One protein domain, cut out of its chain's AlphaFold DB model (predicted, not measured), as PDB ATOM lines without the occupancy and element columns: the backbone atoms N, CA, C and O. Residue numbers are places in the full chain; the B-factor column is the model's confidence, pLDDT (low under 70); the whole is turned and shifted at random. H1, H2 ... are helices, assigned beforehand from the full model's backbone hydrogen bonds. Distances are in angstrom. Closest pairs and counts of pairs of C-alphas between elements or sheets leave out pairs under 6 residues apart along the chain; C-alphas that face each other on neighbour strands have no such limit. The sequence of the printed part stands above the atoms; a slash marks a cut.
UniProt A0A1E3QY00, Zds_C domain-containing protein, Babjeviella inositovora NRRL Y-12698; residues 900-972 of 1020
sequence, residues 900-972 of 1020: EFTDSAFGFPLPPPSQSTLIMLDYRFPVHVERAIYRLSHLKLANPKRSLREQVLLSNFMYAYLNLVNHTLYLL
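This is residues 900 to 972 of the 1020 residues of the protein "Zds_C domain-containing protein" of Babjeviella inositovora NRRL Y-12698 (UniProt A0A1E3QY00). Look first at the long helix H3; H2 runs back along part of it as a narrow V-shaped hairpin, while the short H1 stands crosswise beside H3's later half. Residues 900 to 914, with no named element, fold back in a short antiparallel pairing of 902 to 903 with 909 to 910. The printed part has 73 residues and is all helix, in the order H1, H2, H3. It is only just compact, close to loose: radius of gyration of the C-alphas 13.5 A, spans 38 by 27 by 23 A.

Begin with H3, residues 948 to 972. Its residues 951 to 958 alone touch H2, residues 927 to 941, in a hairpin with a shallow tilt of 29 degrees, opposite ways; the closest C-alphas, of Leu 941 and Gln 951, are 6.0 A apart. H1, residues 915 to 922, only just touches H3, with 3 pairs of C-alphas within 8 A, and H3 takes part with residue 964 alone; the closest C-alphas, of Thr 917 and Leu 964, are 6.4 A apart. H1 and H3 are about perpendicular, at 82 degrees. H1 and H2 are apart. Every O i to N i+4 pair is within hydrogen-bond range in H2 and H3, and 3 of 4 in H1.

Find C-alpha 948 at (-23.846, 12.563, 11.847); from there H3 runs 36.0 A to C-alpha 972 at (1.421, 31.788, 28.739). H2 measures 20.8 A and H1 11.7 A.

The C-alphas farthest apart, of Lys 945 and Leu 972, are 39.8 A apart. The printed part has no cut. The link H1 to H2 is tight, H2 to H3 short; residues 944 to 949, of which 948 to 949 belong to H3, stand free. Look for pLDDT under 70 at residues 902 to 903, 905 to 907 and 910.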
ATOM      1  N   GLU A 900      -9.740  40.436  12.539       71.00
ATOM      2  CA  GLU A 900      -8.292  40.354  12.750       71.00
ATOM      3  C   GLU A 900      -7.981  39.024  13.443       71.00
ATOM      4  O   GLU A 900      -8.597  38.723  14.463       71.00
ATOM      5  N   PHE A 901      -7.054  38.235  12.903       74.06
ATOM      6  CA  PHE A 901      -6.621  36.974  13.510       74.06
ATOM      7  C   PHE A 901      -5.291  37.167  14.251       74.06
ATOM      8  O   PHE A 901      -4.461  37.964  13.821       74.06
ATOM      9  N   THR A 902      -5.092  36.432  15.344       65.25
ATOM     10  CA  THR A 902      -3.853  36.401  16.142       65.25
ATOM     11  C   THR A 902      -3.144  35.063  15.956       65.25
ATOM     12  O   THR A 902      -3.808  34.027  15.908       65.25
ATOM     13  N   ASP A 903      -1.818  35.042  15.887       68.69
ATOM     14  CA  ASP A 903      -1.073  33.798  15.661       68.69
ATOM     15  C   ASP A 903      -1.167  32.832  16.859       68.69
ATOM     16  O   ASP A 903      -0.986  33.222  18.008       68.69
ATOM     17  N   SER A 904      -1.457  31.549  16.612       74.81
ATOM     18  CA  SER A 904      -1.364  30.510  17.652       74.81
ATOM     19  C   SER A 904       0.094  30.224  18.014       74.81
ATOM     20  O   SER A 904       0.938  30.150  17.124       74.81
ATOM     21  N   ALA A 905       0.320  29.747  19.242       66.62
ATOM     22  CA  ALA A 905       1.497  28.937  19.600       66.62
ATOM     23  C   ALA A 905       1.739  27.721  18.659       66.62
ATOM     24  O   ALA A 905       2.845  27.202  18.563       66.62
ATOM     25  N   PHE A 906       0.705  27.271  17.932       65.69
ATOM     26  CA  PHE A 906       0.761  26.211  16.913       65.69
ATOM     27  C   PHE A 906       0.862  26.713  15.452       65.69
ATOM     28  O   PHE A 906       0.675  25.920  14.534       65.69
ATOM     29  N   GLY A 907       1.103  28.007  15.205       68.75
ATOM     30  CA  GLY A 907       1.285  28.556  13.850       68.75
ATOM     31  C   GLY A 907       0.016  28.667  12.988       68.75
ATOM     32  O   GLY A 907       0.110  28.781  11.768       68.75
ATOM     33  N   PHE A 908      -1.174  28.627  13.598       70.81
ATOM     34  CA  PHE A 908      -2.460  28.827  12.916       70.81
ATOM     35  C   PHE A 908      -3.130  30.141  13.356       70.81
ATOM     36  O   PHE A 908      -3.104  30.444  14.550       70.81
ATOM     37  N   PRO A 909      -3.789  30.894  12.459       70.06
ATOM     38  CA  PRO A 909      -4.504  32.115  12.827       70.06
ATOM     39  C   PRO A 909      -5.741  31.808  13.693       70.06
ATOM     40  O   PRO A 909      -6.710  31.205  13.223       70.06
ATOM     41  N   LEU A 910      -5.725  32.238  14.955       67.88
ATOM     42  CA  LEU A 910      -6.876  32.210  15.865       67.88
ATOM     43  C   LEU A 910      -7.778  33.423  15.611       67.88
ATOM     44  O   LEU A 910      -7.265  34.517  15.368       67.88
ATOM     45  N   PRO A 911      -9.114  33.288  15.704       71.12
ATOM     46  CA  PRO A 911      -9.968  34.458  15.887       71.12
ATOM     47  C   PRO A 911      -9.589  35.158  17.207       71.12
ATOM     48  O   PRO A 911      -9.089  34.494  18.116       71.12
ATOM     49  N   PRO A 912      -9.846  36.465  17.365       72.94
ATOM     50  CA  PRO A 912      -9.509  37.157  18.597       72.94
ATOM     51  C   PRO A 912     -10.392  36.623  19.733       72.94
ATOM     52  O   PRO A 912     -11.512  36.150  19.482       72.94
ATOM     53  N   PRO A 913      -9.916  36.675  20.986       74.38
ATOM     54  CA  PRO A 913     -10.638  36.094  22.103       74.38
ATOM     55  C   PRO A 913     -12.018  36.731  22.271       74.38
ATOM     56  O   PRO A 913     -12.245  37.911  21.997       74.38
ATOM     57  N   SER A 914     -12.965  35.914  22.723       78.44
ATOM     58  CA  SER A 914     -14.356  36.287  22.950       78.44
ATOM     59  C   SER A 914     -14.674  36.245  24.444       78.44
ATOM     60  O   SER A 914     -14.047  35.511  25.205       78.44
ATOM     61  N   GLN A 915     -15.736  36.937  24.863       76.94
ATOM     62  CA  GLN A 915     -16.319  36.734  26.196       76.94
ATOM     63  C   GLN A 915     -16.734  35.267  26.423       76.94
ATOM     64  O   GLN A 915     -16.677  34.777  27.545       76.94
ATOM     65  N   SER A 916     -17.084  34.540  25.354       76.62
ATOM     66  CA  SER A 916     -17.311  33.088  25.421       76.62
ATOM     67  C   SER A 916     -16.029  32.288  25.689       76.62
ATOM     68  O   SER A 916     -16.084  31.306  26.423       76.62
ATOM     69  N   THR A 917     -14.876  32.730  25.172       78.81
ATOM     70  CA  THR A 917     -13.566  32.122  25.453       78.81
ATOM     71  C   THR A 917     -13.203  32.273  26.929       78.81
ATOM     72  O   THR A 917     -12.795  31.292  27.541       78.81
ATOM     73  N   LEU A 918     -13.419  33.460  27.516       79.25
ATOM     74  CA  LEU A 918     -13.214  33.700  28.952       79.25
ATOM     75  C   LEU A 918     -14.067  32.780  29.823       79.25
ATOM     76  O   LEU A 918     -13.531  32.091  30.673       79.25
ATOM     77  N   ILE A 919     -15.377  32.711  29.585       77.44
ATOM     78  CA  ILE A 919     -16.257  31.849  30.391       77.44
ATOM     79  C   ILE A 919     -15.818  30.380  30.286       77.44
ATOM     80  O   ILE A 919     -15.903  29.629  31.250       77.44
ATOM     81  N   MET A 920     -15.318  29.945  29.126       77.06
ATOM     82  CA  MET A 920     -14.813  28.583  28.964       77.06
ATOM     83  C   MET A 920     -13.487  28.314  29.708       77.06
ATOM     84  O   MET A 920     -13.213  27.144  29.974       77.06
ATOM     85  N   LEU A 921     -12.686  29.330  30.072       80.50
ATOM     86  CA  LEU A 921     -11.472  29.170  30.900       80.50
ATOM     87  C   LEU A 921     -11.813  28.686  32.311       80.50
ATOM     88  O   LEU A 921     -11.135  27.796  32.817       80.50
ATOM     89  N   ASP A 922     -12.871  29.235  32.916       77.94
ATOM     90  CA  ASP A 922     -13.357  28.821  34.242       77.94
ATOM     91  C   ASP A 922     -13.761  27.336  34.262       77.94
ATOM     92  O   ASP A 922     -13.655  26.655  35.280       77.94
ATOM     93  N   TYR A 923     -14.173  26.815  33.101       81.19
ATOM     94  CA  TYR A 923     -14.515  25.411  32.874       81.19
ATOM     95  C   TYR A 923     -13.424  24.636  32.110       81.19
ATOM     96  O   TYR A 923     -13.711  23.586  31.524       81.19
ATOM     97  N   ARG A 924     -12.169  25.117  32.104       86.19
ATOM     98  CA  ARG A 924     -11.043  24.364  31.536       86.19
ATOM     99  C   ARG A 924     -10.809  23.103  32.369       86.19
ATOM    100  O   ARG A 924     -10.599  23.154  33.577       86.19
ATOM    101  N   PHE A 925     -10.808  21.948  31.713       88.50
ATOM    102  CA  PHE A 925     -10.547  20.675  32.370       88.50
ATOM    103  C   PHE A 925      -9.047  20.493  32.676       88.50
ATOM    104  O   PHE A 925      -8.206  20.907  31.877       88.50
ATOM    105  N   PRO A 926      -8.676  19.803  33.773       87.94
ATOM    106  CA  PRO A 926      -7.285  19.448  34.050       87.94
ATOM    107  C   PRO A 926      -6.651  18.629  32.916       87.94
ATOM    108  O   PRO A 926      -7.305  17.766  32.333       87.94
ATOM    109  N   VAL A 927      -5.354  18.821  32.651       86.44
ATOM    110  CA  VAL A 927      -4.623  18.254  31.490       86.44
ATOM    111  C   VAL A 927      -4.813  16.737  31.296       86.44
ATOM    112  O   VAL A 927      -4.847  16.244  30.166       86.44
ATOM    113  N   HIS A 928      -4.974  15.965  32.374       88.31
ATOM    114  CA  HIS A 928      -5.257  14.527  32.279       88.31
ATOM    115  C   HIS A 928      -6.661  14.232  31.710       88.31
ATOM    116  O   HIS A 928      -6.815  13.315  30.899       88.31
ATOM    117  N   VAL A 929      -7.663  15.047  32.057       88.62
ATOM    118  CA  VAL A 929      -9.011  15.023  31.473       88.62
ATOM    119  C   VAL A 929      -8.983  15.541  30.033       88.62
ATOM    120  O   VAL A 929      -9.604  14.917  29.181       88.62
ATOM    121  N   GLU A 930      -8.210  16.587  29.711       89.94
ATOM    122  CA  GLU A 930      -8.036  17.070  28.324       89.94
ATOM    123  C   GLU A 930      -7.518  15.948  27.410       89.94
ATOM    124  O   GLU A 930      -8.105  15.640  26.368       89.94
ATOM    125  N   ARG A 931      -6.456  15.255  27.848       89.81
ATOM    126  CA  ARG A 931      -5.869  14.102  27.147       89.81
ATOM    127  C   ARG A 931      -6.858  12.936  27.030       89.81
ATOM    128  O   ARG A 931      -6.898  12.280  25.988       89.81
ATOM    129  N   ALA A 932      -7.669  12.676  28.059       89.44
ATOM    130  CA  ALA A 932      -8.714  11.653  28.016       89.44
ATOM    131  C   ALA A 932      -9.842  12.021  27.033       89.44
ATOM    132  O   ALA A 932     -10.213  11.195  26.200       89.44
ATOM    133  N   ILE A 933     -10.333  13.264  27.070       89.75
ATOM    134  CA  ILE A 933     -11.331  13.810  26.142       89.75
ATOM    135  C   ILE A 933     -10.826  13.707  24.705       89.75
ATOM    136  O   ILE A 933     -11.552  13.190  23.857       89.75
ATOM    137  N   TYR A 934      -9.591  14.123  24.420       90.88
ATOM    138  CA  TYR A 934      -9.013  14.067  23.077       90.88
ATOM    139  C   TYR A 934      -8.946  12.627  22.541       90.88
ATOM    140  O   TYR A 934      -9.453  12.348  21.449       90.88
ATOM    141  N   ARG A 935      -8.405  11.688  23.334       91.44
ATOM    142  CA  ARG A 935      -8.316  10.254  22.987       91.44
ATOM    143  C   ARG A 935      -9.696   9.626  22.766       91.44
ATOM    144  O   ARG A 935      -9.926   8.970  21.752       91.44
ATOM    145  N   LEU A 936     -10.632   9.857  23.689       89.94
ATOM    146  CA  LEU A 936     -12.003   9.348  23.594       89.94
ATOM    147  C   LEU A 936     -12.785   9.994  22.445       89.94
ATOM    148  O   LEU A 936     -13.659   9.341  21.880       89.94
ATOM    149  N   SER A 937     -12.484  11.243  22.083       90.88
ATOM    150  CA  SER A 937     -13.123  11.925  20.955       90.88
ATOM    151  C   SER A 937     -12.678  11.321  19.629       90.88
ATOM    152  O   SER A 937     -13.531  10.958  18.827       90.88
ATOM    153  N   HIS A 938     -11.375  11.091  19.439       86.31
ATOM    154  CA  HIS A 938     -10.860  10.396  18.256       86.31
ATOM    155  C   HIS A 938     -11.444   8.983  18.135       86.31
ATOM    156  O   HIS A 938     -11.980   8.629  17.085       86.31
ATOM    157  N   LEU A 939     -11.470   8.215  19.231       91.38
ATOM    158  CA  LEU A 939     -12.089   6.887  19.256       91.38
ATOM    159  C   LEU A 939     -13.597   6.930  18.923       91.38
ATOM    160  O   LEU A 939     -14.101   6.062  18.214       91.38
ATOM    161  N   LYS A 940     -14.335   7.945  19.392       89.88
ATOM    162  CA  LYS A 940     -15.775   8.119  19.114       89.88
ATOM    163  C   LYS A 940     -16.080   8.686  17.721       89.88
ATOM    164  O   LYS A 940     -17.180   8.441  17.227       89.88
ATOM    165  N   LEU A 941     -15.159   9.422  17.097       91.25
ATOM    166  CA  LEU A 941     -15.269   9.898  15.710       91.25
ATOM    167  C   LEU A 941     -14.897   8.799  14.703       91.25
ATOM    168  O   LEU A 941     -15.559   8.673  13.681       91.25
ATOM    169  N   ALA A 942     -13.942   7.926  15.037       89.81
ATOM    170  CA  ALA A 942     -13.558   6.761  14.232       89.81
ATOM    171  C   ALA A 942     -14.652   5.674  14.102       89.81
ATOM    172  O   ALA A 942     -14.436   4.648  13.462       89.81
ATOM    173  N   ASN A 943     -15.830   5.867  14.708       87.75
ATOM    174  CA  ASN A 943     -16.960   4.942  14.639       87.75
ATOM    175  C   ASN A 943     -17.932   5.335  13.501       87.75
ATOM    176  O   ASN A 943     -18.820   6.160  13.732       87.75
ATOM    177  N   PRO A 944     -17.883   4.703  12.305       85.88
ATOM    178  CA  PRO A 944     -18.745   5.074  11.171       85.88
ATOM    179  C   PRO A 944     -20.239   4.806  11.418       85.88
ATOM    180  O   PRO A 944     -21.092   5.331  10.713       85.88
ATOM    181  N   LYS A 945     -20.574   4.006  12.440       90.75
ATOM    182  CA  LYS A 945     -21.956   3.731  12.871       90.75
ATOM    183  C   LYS A 945     -22.578   4.857  13.714       90.75
ATOM    184  O   LYS A 945     -23.737   4.743  14.108       90.75
ATOM    185  N   ARG A 946     -21.826   5.913  14.047       89.94
ATOM    186  CA  ARG A 946     -22.293   7.018  14.895       89.94
ATOM    187  C   ARG A 946     -23.101   8.036  14.090       89.94
ATOM    188  O   ARG A 946     -22.727   8.349  12.964       89.94
ATOM    189  N   SER A 947     -24.176   8.588  14.659       93.31
ATOM    190  CA  SER A 947     -25.032   9.536  13.931       93.31
ATOM    191  C   SER A 947     -24.279  10.819  13.542       93.31
ATOM    192  O   SER A 947     -23.488  11.342  14.327       93.31
ATOM    193  N   LEU A 948     -24.543  11.365  12.348       92.44
ATOM    194  CA  LEU A 948     -23.846  12.563  11.847       92.44
ATOM    195  C   LEU A 948     -23.969  13.757  12.810       92.44
ATOM    196  O   LEU A 948     -22.999  14.472  13.043       92.44
ATOM    197  N   ARG A 949     -25.137  13.932  13.447       93.00
ATOM    198  CA  ARG A 949     -25.358  14.962  14.476       93.00
ATOM    199  C   ARG A 949     -24.401  14.807  15.661       93.00
ATOM    200  O   ARG A 949     -23.886  15.801  16.159       93.00
ATOM    201  N   GLU A 950     -24.167  13.585  16.127       92.00
ATOM    202  CA  GLU A 950     -23.220  13.319  17.212       92.00
ATOM    203  C   GLU A 950     -21.756  13.472  16.794       92.00
ATOM    204  O   GLU A 950     -20.940  13.861  17.628       92.00
ATOM    205  N   GLN A 951     -21.420  13.154  15.538       91.25
ATOM    206  CA  GLN A 951     -20.086  13.401  14.990       91.25
ATOM    207  C   GLN A 951     -19.803  14.909  14.977       91.25
ATOM    208  O   GLN A 951     -18.838  15.339  15.598       91.25
ATOM    209  N   VAL A 952     -20.705  15.709  14.390       93.19
ATOM    210  CA  VAL A 952     -20.594  17.178  14.321       93.19
ATOM    211  C   VAL A 952     -20.570  17.820  15.711       93.19
ATOM    212  O   VAL A 952     -19.760  18.705  15.966       93.19
ATOM    213  N   LEU A 953     -21.411  17.374  16.651       91.81
ATOM    214  CA  LEU A 953     -21.370  17.896  18.024       91.81
ATOM    215  C   LEU A 953     -20.040  17.584  18.723       91.81
ATOM    216  O   LEU A 953     -19.514  18.437  19.434       91.81
ATOM    217  N   LEU A 954     -19.480  16.388  18.512       91.19
ATOM    218  CA  LEU A 954     -18.209  15.994  19.117       91.19
ATOM    219  C   LEU A 954     -17.010  16.696  18.466       91.19
ATOM    220  O   LEU A 954     -16.111  17.119  19.188       91.19
ATOM    221  N   SER A 955     -16.998  16.865  17.140       90.38
ATOM    222  CA  SER A 955     -15.953  17.630  16.452       90.38
ATOM    223  C   SER A 955     -16.005  19.102  16.843       90.38
ATOM    224  O   SER A 955     -14.973  19.670  17.174       90.38
ATOM    225  N   ASN A 956     -17.193  19.714  16.889       90.31
ATOM    226  CA  ASN A 956     -17.339  21.120  17.266       90.31
ATOM    227  C   ASN A 956     -16.912  21.359  18.721       90.31
ATOM    228  O   ASN A 956     -16.225  22.337  18.992       90.31
ATOM    229  N   PHE A 957     -17.257  20.447  19.639       89.69
ATOM    230  CA  PHE A 957     -16.761  20.475  21.015       89.69
ATOM    231  C   PHE A 957     -15.231  20.348  21.071       89.69
ATOM    232  O   PHE A 957     -14.579  21.155  21.727       89.69
ATOM    233  N   MET A 958     -14.647  19.389  20.343       89.50
ATOM    234  CA  MET A 958     -13.196  19.197  20.287       89.50
ATOM    235  C   MET A 958     -12.470  20.434  19.734       89.50
ATOM    236  O   MET A 958     -11.500  20.874  20.339       89.50
ATOM    237  N   TYR A 959     -12.937  21.020  18.627       86.94
ATOM    238  CA  TYR A 959     -12.325  22.219  18.044       86.94
ATOM    239  C   TYR A 959     -12.491  23.453  18.939       86.94
ATOM    240  O   TYR A 959     -11.526  24.184  19.130       86.94
ATOM    241  N   ALA A 960     -13.663  23.666  19.545       84.62
ATOM    242  CA  ALA A 960     -13.858  24.762  20.498       84.62
ATOM    243  C   ALA A 960     -12.941  24.625  21.727       84.62
ATOM    244  O   ALA A 960     -12.375  25.614  22.187       84.62
ATOM    245  N   TYR A 961     -12.747  23.398  22.220       87.38
ATOM    246  CA  TYR A 961     -11.852  23.124  23.339       87.38
ATOM    247  C   TYR A 961     -10.369  23.294  22.966       87.38
ATOM    248  O   TYR A 961      -9.611  23.904  23.714       87.38
ATOM    249  N   LEU A 962      -9.948  22.816  21.789       83.44
ATOM    250  CA  LEU A 962      -8.583  23.019  21.292       83.44
ATOM    251  C   LEU A 962      -8.277  24.505  21.068       83.44
ATOM    252  O   LEU A 962      -7.212  24.960  21.467       83.44
ATOM    253  N   ASN A 963      -9.216  25.285  20.523       82.31
ATOM    254  CA  ASN A 963      -9.045  26.732  20.376       82.31
ATOM    255  C   ASN A 963      -8.827  27.418  21.736       82.31
ATOM    256  O   ASN A 963      -7.949  28.269  21.850       82.31
ATOM    257  N   LEU A 964      -9.570  27.023  22.779       85.06
ATOM    258  CA  LEU A 964      -9.337  27.509  24.142       85.06
ATOM    259  C   LEU A 964      -7.930  27.168  24.644       85.06
ATOM    260  O   LEU A 964      -7.240  28.048  25.155       85.06
ATOM    261  N   VAL A 965      -7.491  25.915  24.486       83.81
ATOM    262  CA  VAL A 965      -6.153  25.497  24.931       83.81
ATOM    263  C   VAL A 965      -5.078  26.295  24.190       83.81
ATOM    264  O   VAL A 965      -4.166  26.818  24.829       83.81
ATOM    265  N   ASN A 966      -5.234  26.490  22.879       81.88
ATOM    266  CA  ASN A 966      -4.333  27.297  22.057       81.88
ATOM    267  C   ASN A 966      -4.267  28.759  22.527       81.88
ATOM    268  O   ASN A 966      -3.168  29.298  22.610       81.88
ATOM    269  N   HIS A 967      -5.398  29.379  22.890       77.12
ATOM    270  CA  HIS A 967      -5.397  30.713  23.503       77.12
ATOM    271  C   HIS A 967      -4.641  30.722  24.838       77.12
ATOM    272  O   HIS A 967      -3.761  31.553  25.021       77.12
ATOM    273  N   THR A 968      -4.914  29.784  25.755       80.62
ATOM    274  CA  THR A 968      -4.207  29.761  27.054       80.62
ATOM    275  C   THR A 968      -2.701  29.543  26.919       80.62
ATOM    276  O   THR A 968      -1.943  30.100  27.704       80.62
ATOM    277  N   LEU A 969      -2.258  28.762  25.927       80.25
ATOM    278  CA  LEU A 969      -0.837  28.538  25.658       80.25
ATOM    279  C   LEU A 969      -0.177  29.740  24.974       80.25
ATOM    280  O   LEU A 969       0.963  30.045  25.296       80.25
ATOM    281  N   TYR A 970      -0.886  30.436  24.079       77.94
ATOM    282  CA  TYR A 970      -0.388  31.666  23.459       77.94
ATOM    283  C   TYR A 970      -0.122  32.760  24.499       77.94
ATOM    284  O   TYR A 970       0.947  33.358  24.477       77.94
ATOM    285  N   LEU A 971      -1.041  32.973  25.449       75.25
ATOM    286  CA  LEU A 971      -0.822  33.963  26.507       75.25
ATOM    287  C   LEU A 971       0.280  33.550  27.486       75.25
ATOM    288  O   LEU A 971       1.166  34.342  27.775       75.25
ATOM    289  N   LEU A 972       0.316  32.283  27.909       74.06
ATOM    290  CA  LEU A 972       1.421  31.788  28.739       74.06
ATOM    291  C   LEU A 972       2.793  31.935  28.043       74.06
ATOM    292  O   LEU A 972       3.816  32.040  28.714       74.06
TER     293      LEU A 972